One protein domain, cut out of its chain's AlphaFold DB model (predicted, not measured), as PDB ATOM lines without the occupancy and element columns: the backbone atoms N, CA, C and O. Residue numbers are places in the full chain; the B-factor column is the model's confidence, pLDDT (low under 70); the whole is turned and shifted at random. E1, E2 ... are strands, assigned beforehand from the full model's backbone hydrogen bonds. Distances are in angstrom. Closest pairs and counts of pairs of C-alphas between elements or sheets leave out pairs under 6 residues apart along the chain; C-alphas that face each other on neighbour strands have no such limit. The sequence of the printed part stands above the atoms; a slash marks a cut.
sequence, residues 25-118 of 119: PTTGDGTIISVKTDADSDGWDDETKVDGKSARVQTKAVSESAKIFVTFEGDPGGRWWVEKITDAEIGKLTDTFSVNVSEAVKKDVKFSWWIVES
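This is residues 25 to 118 of the 119 residues of an uncharacterized protein of Candidatus Moranbacteria bacterium GW2011_GWC2_40_12 (UniProt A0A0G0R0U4). Two strongly twisted three-stranded sheets, E1-E6-E3 and E2-E5-E4, make a small sandwich, face to face with their strands crossed at 39 degrees, while the long loop of residues 33 to 53 reaches away at one end. The 94 printed residues hold six named strands, E1 to E6, both sheets antiparallel; the class is all strand, with 46 residues in strands, under half. It is compact, radius of gyration 14.0 A, spanning 44 by 34 by 21 A.

Find C-alpha 27 at (117.578, 135.723, 121.315), where E1, residues 27 to 32, begins. Then come E2, 54 to 58; E3, 66 to 73, 22.6 A; E4, 80 to 87, 21.9 A; E5, 92 to 101, 23.8 A, which bends by 83 degrees at residue 95; and E6, 109 to 117, 26.1 A, which ends with C-alpha 117 at (117.493, 131.314, 110.045).

Look at E6: N 30 of E1 and O 111, 2.8 A, and N 69 of E3 and O 114, 2.9 A, are within hydrogen-bond range. Likewise E5 has two antiparallel neighbours, E2, with N 57 and O 97, 2.9 A, within hydrogen-bond range, and its hairpin partner E4, with N 83 and O 98, 2.9 A, within that range. Between sheets, the closest C-alphas of E1 and E2, Ile 32 and Ala 55, are 5.1 A apart.

The farthest C-alphas, Ala 39 and Ser 118, are 45.7 A apart. The printed part has no cut; the link E1 to E2 is long. Residue 118 is under pLDDT 70.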
ATOM      1  N   PRO A  25     117.582 128.898 122.444       88.06
ATOM      2  CA  PRO A  25     117.254 130.307 122.433       88.06
ATOM      3  C   PRO A  25     117.770 130.978 121.152       88.06
ATOM      4  O   PRO A  25     118.941 130.861 120.785       88.06
ATOM      5  N   THR A  26     116.881 131.691 120.469       89.25
ATOM      6  CA  THR A  26     117.135 132.491 119.265       89.25
ATOM      7  C   THR A  26     117.357 133.965 119.586       89.25
ATOM      8  O   THR A  26     117.725 134.723 118.696       89.25
ATOM      9  N   THR A  27     117.183 134.393 120.836       92.25
ATOM     10  CA  THR A  27     117.578 135.723 121.315       92.25
ATOM     11  C   THR A  27     118.007 135.672 122.778       92.25
ATOM     12  O   THR A  27     117.573 134.795 123.529       92.25
ATOM     13  N   GLY A  28     118.858 136.606 123.186       92.44
ATOM     14  CA  GLY A  28     119.299 136.750 124.565       92.44
ATOM     15  C   GLY A  28     120.318 137.869 124.714       92.44
ATOM     16  O   GLY A  28     120.556 138.644 123.788       92.44
ATOM     17  N   ASP A  29     120.947 137.903 125.881       95.81
ATOM     18  CA  ASP A  29     121.983 138.869 126.225       95.81
ATOM     19  C   ASP A  29     123.297 138.158 126.557       95.81
ATOM     20  O   ASP A  29     123.339 136.953 126.821       95.81
ATOM     21  N   GLY A  30     124.389 138.910 126.523       96.50
ATOM     22  CA  GLY A  30     125.720 138.458 126.890       96.50
ATOM     23  C   GLY A  30     126.582 139.614 127.384       96.50
ATOM     24  O   GLY A  30     126.183 140.780 127.384       96.50
ATOM     25  N   THR A  31     127.775 139.294 127.875       97.19
ATOM     26  CA  THR A  31     128.729 140.297 128.361       97.19
ATOM     27  C   THR A  31     130.147 139.867 128.024       97.19
ATOM     28  O   THR A  31     130.542 138.752 128.355       97.19
ATOM     29  N   ILE A  32     130.910 140.757 127.387       96.75
ATOM     30  CA  ILE A  32     132.369 140.644 127.309       96.75
ATOM     31  C   ILE A  32     132.913 141.243 128.601       96.75
ATOM     32  O   ILE A  32     132.730 142.434 128.864       96.75
ATOM     33  N   ILE A  33     133.515 140.399 129.433       96.12
ATOM     34  CA  ILE A  33     134.007 140.773 130.761       96.12
ATOM     35  C   ILE A  33     135.430 141.302 130.612       96.12
ATOM     36  O   ILE A  33     136.271 140.629 130.029       96.12
ATOM     37  N   SER A  34     135.684 142.501 131.130       95.38
ATOM     38  CA  SER A  34     137.019 143.105 131.163       95.38
ATOM     39  C   SER A  34     137.973 142.332 132.072       95.38
ATOM     40  O   SER A  34     137.560 141.766 133.083       95.38
ATOM     41  N   VAL A  35     139.262 142.362 131.737       95.94
ATOM     42  CA  VAL A  35     140.323 141.842 132.608       95.94
ATOM     43  C   VAL A  35     140.523 142.810 133.776       95.94
ATOM     44  O   VAL A  35     140.775 143.999 133.565       95.94
ATOM     45  N   LYS A  36     140.369 142.318 135.008       93.94
ATOM     46  CA  LYS A  36     140.463 143.092 136.258       93.94
ATOM     47  C   LYS A  36     141.792 142.857 136.962       93.94
ATOM     48  O   LYS A  36     142.372 143.816 137.476       93.94
ATOM     49  N   THR A  37     142.269 141.617 136.949       92.81
ATOM     50  CA  THR A  37     143.525 141.203 137.578       92.81
ATOM     51  C   THR A  37     144.337 140.381 136.586       92.81
ATOM     52  O   THR A  37     143.878 139.328 136.173       92.81
ATOM     53  N   ASP A  38     145.525 140.861 136.221       93.62
ATOM     54  CA  ASP A  38     146.467 140.187 135.313       93.62
ATOM     55  C   ASP A  38     147.889 140.376 135.867       93.62
ATOM     56  O   ASP A  38     148.609 141.321 135.523       93.62
ATOM     57  N   ALA A  39     148.237 139.570 136.871       94.81
ATOM     58  CA  ALA A  39     149.493 139.691 137.602       94.81
ATOM     59  C   ALA A  39     150.673 139.060 136.852       94.81
ATOM     60  O   ALA A  39     151.810 139.508 137.031       94.81
ATOM     61  N   ASP A  40     150.423 138.037 136.031       93.50
ATOM     62  CA  ASP A  40     151.444 137.374 135.215       93.50
ATOM     63  C   ASP A  40     151.595 137.975 133.804       93.50
ATOM     64  O   ASP A  40     152.561 137.654 133.104       93.50
ATOM     65  N   SER A  41     150.745 138.950 133.453       91.44
ATOM     66  CA  SER A  41     150.764 139.690 132.184       91.44
ATOM     67  C   SER A  41     150.540 138.796 130.962       91.44
ATOM     68  O   SER A  41     151.098 139.062 129.889       91.44
ATOM     69  N   ASP A  42     149.744 137.733 131.109       91.75
ATOM     70  CA  ASP A  42     149.381 136.827 130.016       91.75
ATOM     71  C   ASP A  42     148.157 137.315 129.207       91.75
ATOM     72  O   ASP A  42     147.865 136.789 128.124       91.75
ATOM     73  N   GLY A  43     147.494 138.379 129.678       89.81
ATOM     74  CA  GLY A  43     146.324 138.985 129.048       89.81
ATOM     75  C   GLY A  43     144.995 138.319 129.402       89.81
ATOM     76  O   GLY A  43     143.981 138.665 128.784       89.81
ATOM     77  N   TRP A  44     144.985 137.390 130.356       93.88
ATOM     78  CA  TRP A  44     143.795 136.781 130.934       93.88
ATOM     79  C   TRP A  44     143.575 137.273 132.358       93.88
ATOM     80  O   TRP A  44     144.493 137.597 133.101       93.88
ATOM     81  N   ASP A  45     142.311 137.311 132.757       93.88
ATOM     82  CA  ASP A  45     141.964 137.593 134.136       93.88
ATOM     83  C   ASP A  45     142.308 136.400 135.028       93.88
ATOM     84  O   ASP A  45     141.799 135.291 134.836       93.88
ATOM     85  N   ASP A  46     143.135 136.634 136.040       90.25
ATOM     86  CA  ASP A  46     143.638 135.614 136.952       90.25
ATOM     87  C   ASP A  46     142.528 134.881 137.715       90.25
ATOM     88  O   ASP A  46     142.685 133.697 138.035       90.25
ATOM     89  N   GLU A  47     141.404 135.544 137.986       92.00
ATOM     90  CA  GLU A  47     140.306 134.996 138.787       92.00
ATOM     91  C   GLU A  47     139.214 134.372 137.914       92.00
ATOM     92  O   GLU A  47     138.785 133.240 138.143       92.00
ATOM     93  N   THR A  48     138.760 135.113 136.907       89.25
ATOM     94  CA  THR A  48     137.612 134.754 136.064       89.25
ATOM     95  C   THR A  48     138.005 134.023 134.785       89.25
ATOM     96  O   THR A  48     137.131 133.458 134.127       89.25
ATOM     97  N   LYS A  49     139.304 133.978 134.456       92.50
ATOM     98  CA  LYS A  49     139.856 133.298 133.275       92.50
ATOM     99  C   LYS A  49     139.213 133.772 131.968       92.50
ATOM    100  O   LYS A  49     138.935 132.969 131.078       92.50
ATOM    101  N   VAL A  50     138.983 135.080 131.856       93.38
ATOM    102  CA  VAL A  50     138.492 135.747 130.637       93.38
ATOM    103  C   VAL A  50     139.601 136.567 129.989       93.38
ATOM    104  O   VAL A  50     140.464 137.087 130.680       93.38
ATOM    105  N   ASP A  51     139.564 136.716 128.671       94.69
ATOM    106  CA  ASP A  51     140.594 137.412 127.881       94.69
ATOM    107  C   ASP A  51     140.289 138.904 127.640       94.69
ATOM    108  O   ASP A  51     141.031 139.601 126.943       94.69
ATOM    109  N   GLY A  52     139.146 139.397 128.129       95.50
ATOM    110  CA  GLY A  52     138.668 140.746 127.824       95.50
ATOM    111  C   GLY A  52     138.201 140.944 126.385       95.50
ATOM    112  O   GLY A  52     137.858 142.066 126.020       95.50
ATOM    113  N   LYS A  53     138.217 139.911 125.541       96.88
ATOM    114  CA  LYS A  53     138.067 140.033 124.084       96.88
ATOM    115  C   LYS A  53     136.923 139.213 123.522       96.88
ATOM    116  O   LYS A  53     136.476 139.503 122.413       96.88
ATOM    117  N   SER A  54     136.455 138.204 124.245       96.88
ATOM    118  CA  SER A  54     135.433 137.300 123.741       96.88
ATOM    119  C   SER A  54     134.354 136.975 124.769       96.88
ATOM    120  O   SER A  54     134.562 136.996 125.982       96.88
ATOM    121  N   ALA A  55     133.165 136.670 124.259       97.12
ATOM    122  CA  ALA A  55     132.079 136.071 125.018       97.12
ATOM    123  C   ALA A  55     131.463 134.939 124.194       97.12
ATOM    124  O   ALA A  55     131.025 135.150 123.059       97.12
ATOM    125  N   ARG A  56     131.419 133.737 124.773       96.12
ATOM    126  CA  ARG A  56     130.811 132.561 124.143       96.12
ATOM    127  C   ARG A  56     129.351 132.443 124.545       96.12
ATOM    128  O   ARG A  56     129.025 132.486 125.728       96.12
ATOM    129  N   VAL A  57     128.490 132.242 123.557       94.75
ATOM    130  CA  VAL A  57     127.056 132.017 123.741       94.75
ATOM    131  C   VAL A  57     126.732 130.610 123.264       94.75
ATOM    132  O   VAL A  57     126.984 130.276 122.105       94.75
ATOM    133  N   GLN A  58     126.179 129.794 124.160       93.38
ATOM    134  CA  GLN A  58     125.758 128.428 123.863       93.38
ATOM    135  C   GLN A  58     124.264 128.399 123.539       93.38
ATOM    136  O   GLN A  58     123.442 128.843 124.339       93.38
ATOM    137  N   THR A  59     123.912 127.890 122.362       89.56
ATOM    138  CA  THR A  59     122.524 127.686 121.940       89.56
ATOM    139  C   THR A  59     122.452 126.719 120.764       89.56
ATOM    140  O   THR A  59     123.204 126.846 119.795       89.56
ATOM    141  N   LYS A  60     121.491 125.790 120.810       89.25
ATOM    142  CA  LYS A  60     121.205 124.852 119.711       89.25
ATOM    143  C   LYS A  60     120.604 125.523 118.472       89.25
ATOM    144  O   LYS A  60     120.444 124.885 117.439       89.25
ATOM    145  N   ALA A  61     120.258 126.810 118.557       87.62
ATOM    146  CA  ALA A  61     119.775 127.582 117.415       87.62
ATOM    147  C   ALA A  61     120.892 127.956 116.416       87.62
ATOM    148  O   ALA A  61     120.608 128.504 115.348       87.62
ATOM    149  N   VAL A  62     122.166 127.691 116.739       89.69
ATOM    150  CA  VAL A  62     123.288 127.915 115.819       89.69
ATOM    151  C   VAL A  62     123.281 126.851 114.717       89.69
ATOM    152  O   VAL A  62     123.537 125.678 114.958       89.69
ATOM    153  N   SER A  63     123.046 127.280 113.478       88.69
ATOM    154  CA  SER A  63     123.158 126.444 112.276       88.69
ATOM    155  C   SER A  63     124.096 127.079 111.246       88.69
ATOM    156  O   SER A  63     124.459 128.255 111.355       88.69
ATOM    157  N   GLU A  64     124.516 126.335 110.219       86.62
ATOM    158  CA  GLU A  64     125.405 126.864 109.170       86.62
ATOM    159  C   GLU A  64     124.768 128.040 108.411       86.62
ATOM    160  O   GLU A  64     125.440 129.037 108.137       86.62
ATOM    161  N   SER A  65     123.458 127.980 108.163       87.06
ATOM    162  CA  SER A  65     122.674 129.009 107.464       87.06
ATOM    163  C   SER A  65     122.201 130.154 108.367       87.06
ATOM    164  O   SER A  65     121.741 131.183 107.862       87.06
ATOM    165  N   ALA A  66     122.315 130.007 109.690       88.75
ATOM    166  CA  ALA A  66     121.886 131.021 110.643       88.75
ATOM    167  C   ALA A  66     122.631 132.351 110.453       88.75
ATOM    168  O   ALA A  66     123.855 132.395 110.297       88.75
ATOM    169  N   LYS A  67     121.908 133.463 110.516       92.12
ATOM    170  CA  LYS A  67     122.476 134.809 110.591       92.12
ATOM    171  C   LYS A  67     122.397 135.263 112.037       92.12
ATOM    172  O   LYS A  67     121.320 135.247 112.623       92.12
ATOM    173  N   ILE A  68     123.536 135.648 112.597       94.88
ATOM    174  CA  ILE A  68     123.635 136.096 113.984       94.88
ATOM    175  C   ILE A  68     123.835 137.601 113.963       94.88
ATOM    176  O   ILE A  68     124.750 138.109 113.316       94.88
ATOM    177  N   PHE A  69     122.963 138.301 114.666       95.44
ATOM    178  CA  PHE A  69     122.999 139.742 114.802       95.44
ATOM    179  C   PHE A  69     123.297 140.074 116.253       95.44
ATOM    180  O   PHE A  69     122.640 139.568 117.162       95.44
ATOM    181  N   VAL A  70     124.282 140.939 116.455       96.81
ATOM    182  CA  VAL A  70     124.721 141.387 117.773       96.81
ATOM    183  C   VAL A  70     124.619 142.899 117.819       96.81
ATOM    184  O   VAL A  70     124.980 143.581 116.860       96.81
ATOM    185  N   THR A  71     124.113 143.412 118.933       96.50
ATOM    186  CA  THR A  71     124.055 144.845 119.221       96.50
ATOM    187  C   THR A  71     124.706 145.089 120.570       96.50
ATOM    188  O   THR A  71     124.264 144.539 121.574       96.50
ATOM    189  N   PHE A  72     125.755 145.903 120.596       97.19
ATOM    190  CA  PHE A  72     126.428 146.279 121.835       97.19
ATOM    191  C   PHE A  72     125.681 147.401 122.559       97.19
ATOM    192  O   PHE A  72     125.243 148.376 121.944       97.19
ATOM    193  N   GLU A  73     125.593 147.290 123.881       94.88
ATOM    194  CA  GLU A  73     125.176 148.380 124.760       94.88
ATOM    195  C   GLU A  73     126.396 149.249 125.092       94.88
ATOM    196  O   GLU A  73     127.018 149.131 126.148       94.88
ATOM    197  N   GLY A  74     126.761 150.118 124.150       89.50
ATOM    198  CA  GLY A  74     127.912 151.012 124.264       89.50
ATOM    199  C   GLY A  74     129.021 150.690 123.267       89.50
ATOM    200  O   GLY A  74     128.826 149.945 122.309       89.50
ATOM    201  N   ASP A  75     130.179 151.311 123.476       90.94
ATOM    202  CA  ASP A  75     131.337 151.149 122.601       90.94
ATOM    203  C   ASP A  75     132.230 150.002 123.106       90.94
ATOM    204  O   ASP A  75     132.809 150.131 124.191       90.94
ATOM    205  N   PRO A  76     132.381 148.898 122.346       92.69
ATOM    206  CA  PRO A  76     133.327 147.839 122.684       92.69
ATOM    207  C   PRO A  76     134.796 148.280 122.579       92.69
ATOM    208  O   PRO A  76     135.687 147.546 122.997       92.69
ATOM    209  N   GLY A  77     135.071 149.466 122.028       90.19
ATOM    210  CA  GLY A  77     136.406 150.055 121.955       90.19
ATOM    211  C   GLY A  77     137.254 149.531 120.797       90.19
ATOM    212  O   GLY A  77     138.453 149.791 120.761       90.19
ATOM    213  N   GLY A  78     136.660 148.808 119.842       91.06
ATOM    214  CA  GLY A  78     137.393 148.205 118.734       91.06
ATOM    215  C   GLY A  78     136.508 147.612 117.643       91.06
ATOM    216  O   GLY A  78     135.277 147.667 117.685       91.06
ATOM    217  N   ARG A  79     137.163 147.020 116.638       96.81
ATOM    218  CA  ARG A  79     136.475 146.221 115.616       96.81
ATOM    219  C   ARG A  79     135.918 144.970 116.279       96.81
ATOM    220  O   ARG A  79     136.583 144.388 117.130       96.81
ATOM    221  N   TRP A  80     134.743 144.536 115.855       97.25
ATOM    222  CA  TRP A  80     134.094 143.356 116.404       97.25
ATOM    223  C   TRP A  80     133.579 142.453 115.292       97.25
ATOM    224  O   TRP A  80     133.356 142.896 114.162       97.25
ATOM    225  N   TRP A  81     133.427 141.175 115.612       97.75
ATOM    226  CA  TRP A  81     132.875 140.177 114.707       97.75
ATOM    227  C   TRP A  81     132.209 139.053 115.492       97.75
ATOM    228  O   TRP A  81     132.424 138.883 116.692       97.75
ATOM    229  N   VAL A  82     131.397 138.279 114.784       97.56
ATOM    230  CA  VAL A  82     130.782 137.061 115.302       97.56
ATOM    231  C   VAL A  82     131.382 135.878 114.566       97.56
ATOM    232  O   VAL A  82     131.514 135.907 113.343       97.56
ATOM    233  N   GLU A  83     131.725 134.836 115.308       96.19
ATOM    234  CA  GLU A  83     132.249 133.590 114.766       96.19
ATOM    235  C   GLU A  83     131.416 132.420 115.280       96.19
ATOM    236  O   GLU A  83     131.188 132.294 116.481       96.19
ATOM    237  N   LYS A  84     130.949 131.553 114.381       95.19
ATOM    238  CA  LYS A  84     130.331 130.289 114.790       95.19
ATOM    239  C   LYS A  84     131.443 129.292 115.063       95.19
ATOM    240  O   LYS A  84     132.329 129.128 114.227       95.19
ATOM    241  N   ILE A  85     131.395 128.638 116.213       95.06
ATOM    242  CA  ILE A  85     132.480 127.767 116.643       95.06
ATOM    243  C   ILE A  85     132.294 126.391 116.018       95.06
ATOM    244  O   ILE A  85     131.227 125.783 116.126       95.06
ATOM    245  N   THR A  86     133.341 125.896 115.369       93.12
ATOM    246  CA  THR A  86     133.432 124.519 114.892       93.12
ATOM    247  C   THR A  86     134.316 123.707 115.827       93.12
ATOM    248  O   THR A  86     135.314 124.194 116.359       93.12
ATOM    249  N   ASP A  87     133.942 122.453 116.035       90.19
ATOM    250  CA  ASP A  87     134.788 121.492 116.721       90.19
ATOM    251  C   ASP A  87     135.909 121.065 115.765       90.19
ATOM    252  O   ASP A  87     135.653 120.602 114.649       90.19
ATOM    253  N   ALA A  88     137.155 121.266 116.193       87.06
ATOM    254  CA  ALA A  88     138.333 121.039 115.368       87.06
ATOM    255  C   ALA A  88     138.615 119.550 115.095       87.06
ATOM    256  O   ALA A  88     139.261 119.238 114.095       87.06
ATOM    257  N   GLU A  89     138.143 118.637 115.947       87.69
ATOM    258  CA  GLU A  89     138.373 117.197 115.788       87.69
ATOM    259  C   GLU A  89     137.390 116.581 114.793       87.69
ATOM    260  O   GLU A  89     137.774 115.763 113.954       87.69
ATOM    261  N   ILE A  90     136.119 116.985 114.865       85.56
ATOM    262  CA  ILE A  90     135.048 116.422 114.025       85.56
ATOM    263  C   ILE A  90     134.679 117.303 112.827       85.56
ATOM    264  O   ILE A  90     133.918 116.861 111.964       85.56
ATOM    265  N   GLY A  91     135.189 118.537 112.761       85.06
ATOM    266  CA  GLY A  91     134.939 119.476 111.666       85.06
ATOM    267  C   GLY A  91     133.476 119.907 111.544       85.06
ATOM    268  O   GLY A  91     133.030 120.252 110.452       85.06
ATOM    269  N   LYS A  92     132.708 119.843 112.638       88.44
ATOM    270  CA  LYS A  92     131.279 120.185 112.660       88.44
ATOM    271  C   LYS A  92     131.027 121.446 113.462       88.44
ATOM    272  O   LYS A  92     131.743 121.741 114.415       88.44
ATOM    273  N   LEU A  93     129.974 122.162 113.083       89.50
ATOM    274  CA  LEU A  93     129.451 123.274 113.863       89.50
ATOM    275  C   LEU A  93     129.059 122.798 115.266       89.50
ATOM    276  O   LEU A  93     128.441 121.744 115.418       89.50
ATOM    277  N   THR A  94     129.430 123.582 116.268       91.50
ATOM    278  CA  THR A  94     128.988 123.395 117.651       91.50
ATOM    279  C   THR A  94     127.747 124.240 117.925       91.50
ATOM    280  O   THR A  94     127.472 125.205 117.210       91.50
ATOM    281  N   ASP A  95     127.050 123.944 119.022       91.19
ATOM    282  CA  ASP A  95     125.953 124.764 119.553       91.19
ATOM    283  C   ASP A  95     126.489 126.048 120.219       91.19
ATOM    284  O   ASP A  95     126.117 126.399 121.338       91.19
ATOM    285  N   THR A  96     127.477 126.711 119.613       93.38
ATOM    286  CA  THR A  96     128.171 127.866 120.188       93.38
ATOM    287  C   THR A  96     128.594 128.855 119.112       93.38
ATOM    288  O   THR A  96     129.138 128.496 118.066       93.38
ATOM    289  N   PHE A  97     128.410 130.137 119.407       96.12
ATOM    290  CA  PHE A  97     129.076 131.220 118.697       96.12
ATOM    291  C   PHE A  97     129.842 132.102 119.684       96.12
ATOM    292  O   PHE A  97     129.528 132.153 120.874       96.12
ATOM    293  N   SER A  98     130.863 132.788 119.186       97.44
ATOM    294  CA  SER A  98     131.634 133.772 119.931       97.44
ATOM    295  C   SER A  98     131.358 135.166 119.393       97.44
ATOM    296  O   SER A  98     131.342 135.383 118.177       97.44
ATOM    297  N   VAL A  99     131.158 136.109 120.305       98.12
ATOM    298  CA  VAL A  99     131.211 137.541 120.020       98.12
ATOM    299  C   VAL A  99     132.599 138.019 120.404       98.12
ATOM    300  O   VAL A  99     132.994 137.883 121.560       98.12
ATOM    301  N   ASN A 100     133.336 138.554 119.435       98.00
ATOM    302  CA  ASN A 100     134.742 138.899 119.592       98.00
ATOM    303  C   ASN A 100     134.973 140.387 119.333       98.00
ATOM    304  O   ASN A 100     134.339 140.980 118.455       98.00
ATOM    305  N   VAL A 101     135.939 140.960 120.042       97.69
ATOM    306  CA  VAL A 101     136.464 142.307 119.813       97.69
ATOM    307  C   VAL A 101     137.973 142.248 119.572       97.69
ATOM    308  O   VAL A 101     138.675 141.365 120.061       97.69
ATOM    309  N   SER A 102     138.491 143.187 118.781       96.56
ATOM    310  CA  SER A 102     139.896 143.182 118.358       96.56
ATOM    311  C   SER A 102     140.877 143.513 119.480       96.56
ATOM    312  O   SER A 102     142.049 143.158 119.392       96.56
ATOM    313  N   GLU A 103     140.414 144.223 120.507       95.06
ATOM    314  CA  GLU A 103     141.207 144.674 121.648       95.06
ATOM    315  C   GLU A 103     140.457 144.365 122.941       95.06
ATOM    316  O   GLU A 103     139.230 144.314 122.938       95.06
ATOM    317  N   ALA A 104     141.187 144.151 124.040       95.50
ATOM    318  CA  ALA A 104     140.556 143.864 125.321       95.50
ATOM    319  C   ALA A 104     139.716 145.062 125.788       95.50
ATOM    320  O   ALA A 104     140.183 146.207 125.791       95.50
ATOM    321  N   VAL A 105     138.476 144.797 126.195       95.88
ATOM    322  CA  VAL A 105     137.560 145.830 126.672       95.88
ATOM    323  C   VAL A 105     138.048 146.397 128.003       95.88
ATOM    324  O   VAL A 105     138.452 145.675 128.912       95.88
ATOM    325  N   LYS A 106     137.990 147.725 128.141       93.19
ATOM    326  CA  LYS A 106     138.432 148.429 129.362       93.19
ATOM    327  C   LYS A 106     137.430 148.343 130.514       93.19
ATOM    328  O   LYS A 106     137.758 148.684 131.646       93.19
ATOM    329  N   LYS A 107     136.184 148.007 130.195       94.25
ATOM    330  CA  LYS A 107     135.055 147.835 131.112       94.25
ATOM    331  C   LYS A 107     134.167 146.746 130.536       94.25
ATOM    332  O   LYS A 107     134.161 146.580 129.322       94.25
ATOM    333  N   ASP A 108     133.412 146.065 131.387       95.94
ATOM    334  CA  ASP A 108     132.463 145.046 130.942       95.94
ATOM    335  C   ASP A 108     131.485 145.645 129.917       95.94
ATOM    336  O   ASP A 108     130.888 146.700 130.159       95.94
ATOM    337  N   VAL A 109     131.336 144.981 128.769       96.94
ATOM    338  CA  VAL A 109     130.487 145.442 127.662       96.94
ATOM    339  C   VAL A 109     129.361 144.450 127.457       96.94
ATOM    340  O   VAL A 109     129.589 143.287 127.119       96.94
ATOM    341  N   LYS A 110     128.133 144.918 127.653       97.81
ATOM    342  CA  LYS A 110     126.935 144.125 127.396       97.81
ATOM    343  C   LYS A 110     126.592 144.135 125.918       97.81
ATOM    344  O   LYS A 110     126.864 145.100 125.202       97.81
ATOM    345  N   PHE A 111     125.959 143.066 125.473       97.88
ATOM    346  CA  PHE A 111     125.375 142.999 124.148       97.88
ATOM    347  C   PHE A 111     124.112 142.154 124.176       97.88
ATOM    348  O   PHE A 111     124.023 141.187 124.930       97.88
ATOM    349  N   SER A 112     123.184 142.485 123.293       97.25
ATOM    350  CA  SER A 112     122.055 141.628 122.960       97.25
ATOM    351  C   SER A 112     122.329 140.935 121.636       97.25
ATOM    352  O   SER A 112     123.015 141.467 120.752       97.25
ATOM    353  N   TRP A 113     121.783 139.741 121.481       95.19
ATOM    354  CA  TRP A 113     121.935 138.944 120.280       95.19
ATOM    355  C   TRP A 113     120.608 138.331 119.854       95.19
ATOM    356  O   TRP A 113     119.697 138.096 120.654       95.19
ATOM    357  N   TRP A 114     120.508 138.067 118.558       93.81
ATOM    358  CA  TRP A 114     119.432 137.272 117.996       93.81
ATOM    359  C   TRP A 114     119.888 136.530 116.745       93.81
ATOM    360  O   TRP A 114     120.793 136.960 116.023       93.81
ATOM    361  N   ILE A 115     119.269 135.380 116.522       90.69
ATOM    362  CA  ILE A 115     119.588 134.429 115.473       90.69
ATOM    363  C   ILE A 115     118.385 134.332 114.547       90.69
ATOM    364  O   ILE A 115     117.265 134.057 114.973       90.69
ATOM    365  N   VAL A 116     118.632 134.544 113.259       88.38
ATOM    366  CA  VAL A 116     117.626 134.427 112.208       88.38
ATOM    367  C   VAL A 116     118.070 133.360 111.228       88.38
ATOM    368  O   VAL A 116     119.110 133.482 110.581       88.38
ATOM    369  N   GLU A 117     117.258 132.324 111.066       80.56
ATOM    370  CA  GLU A 117     117.493 131.314 110.045       80.56
ATOM    371  C   GLU A 117     116.853 131.737 108.719       80.56
ATOM    372  O   GLU A 117     115.685 132.119 108.662       80.56
ATOM    373  N   SER A 118     117.633 131.695 107.637       64.50
ATOM    374  CA  SER A 118     117.091 131.833 106.282       64.50
ATOM    375  C   SER A 118     116.766 130.433 105.764       64.50
ATOM    376  O   SER A 118     117.683 129.637 105.570       64.50
TER     377      SER A 118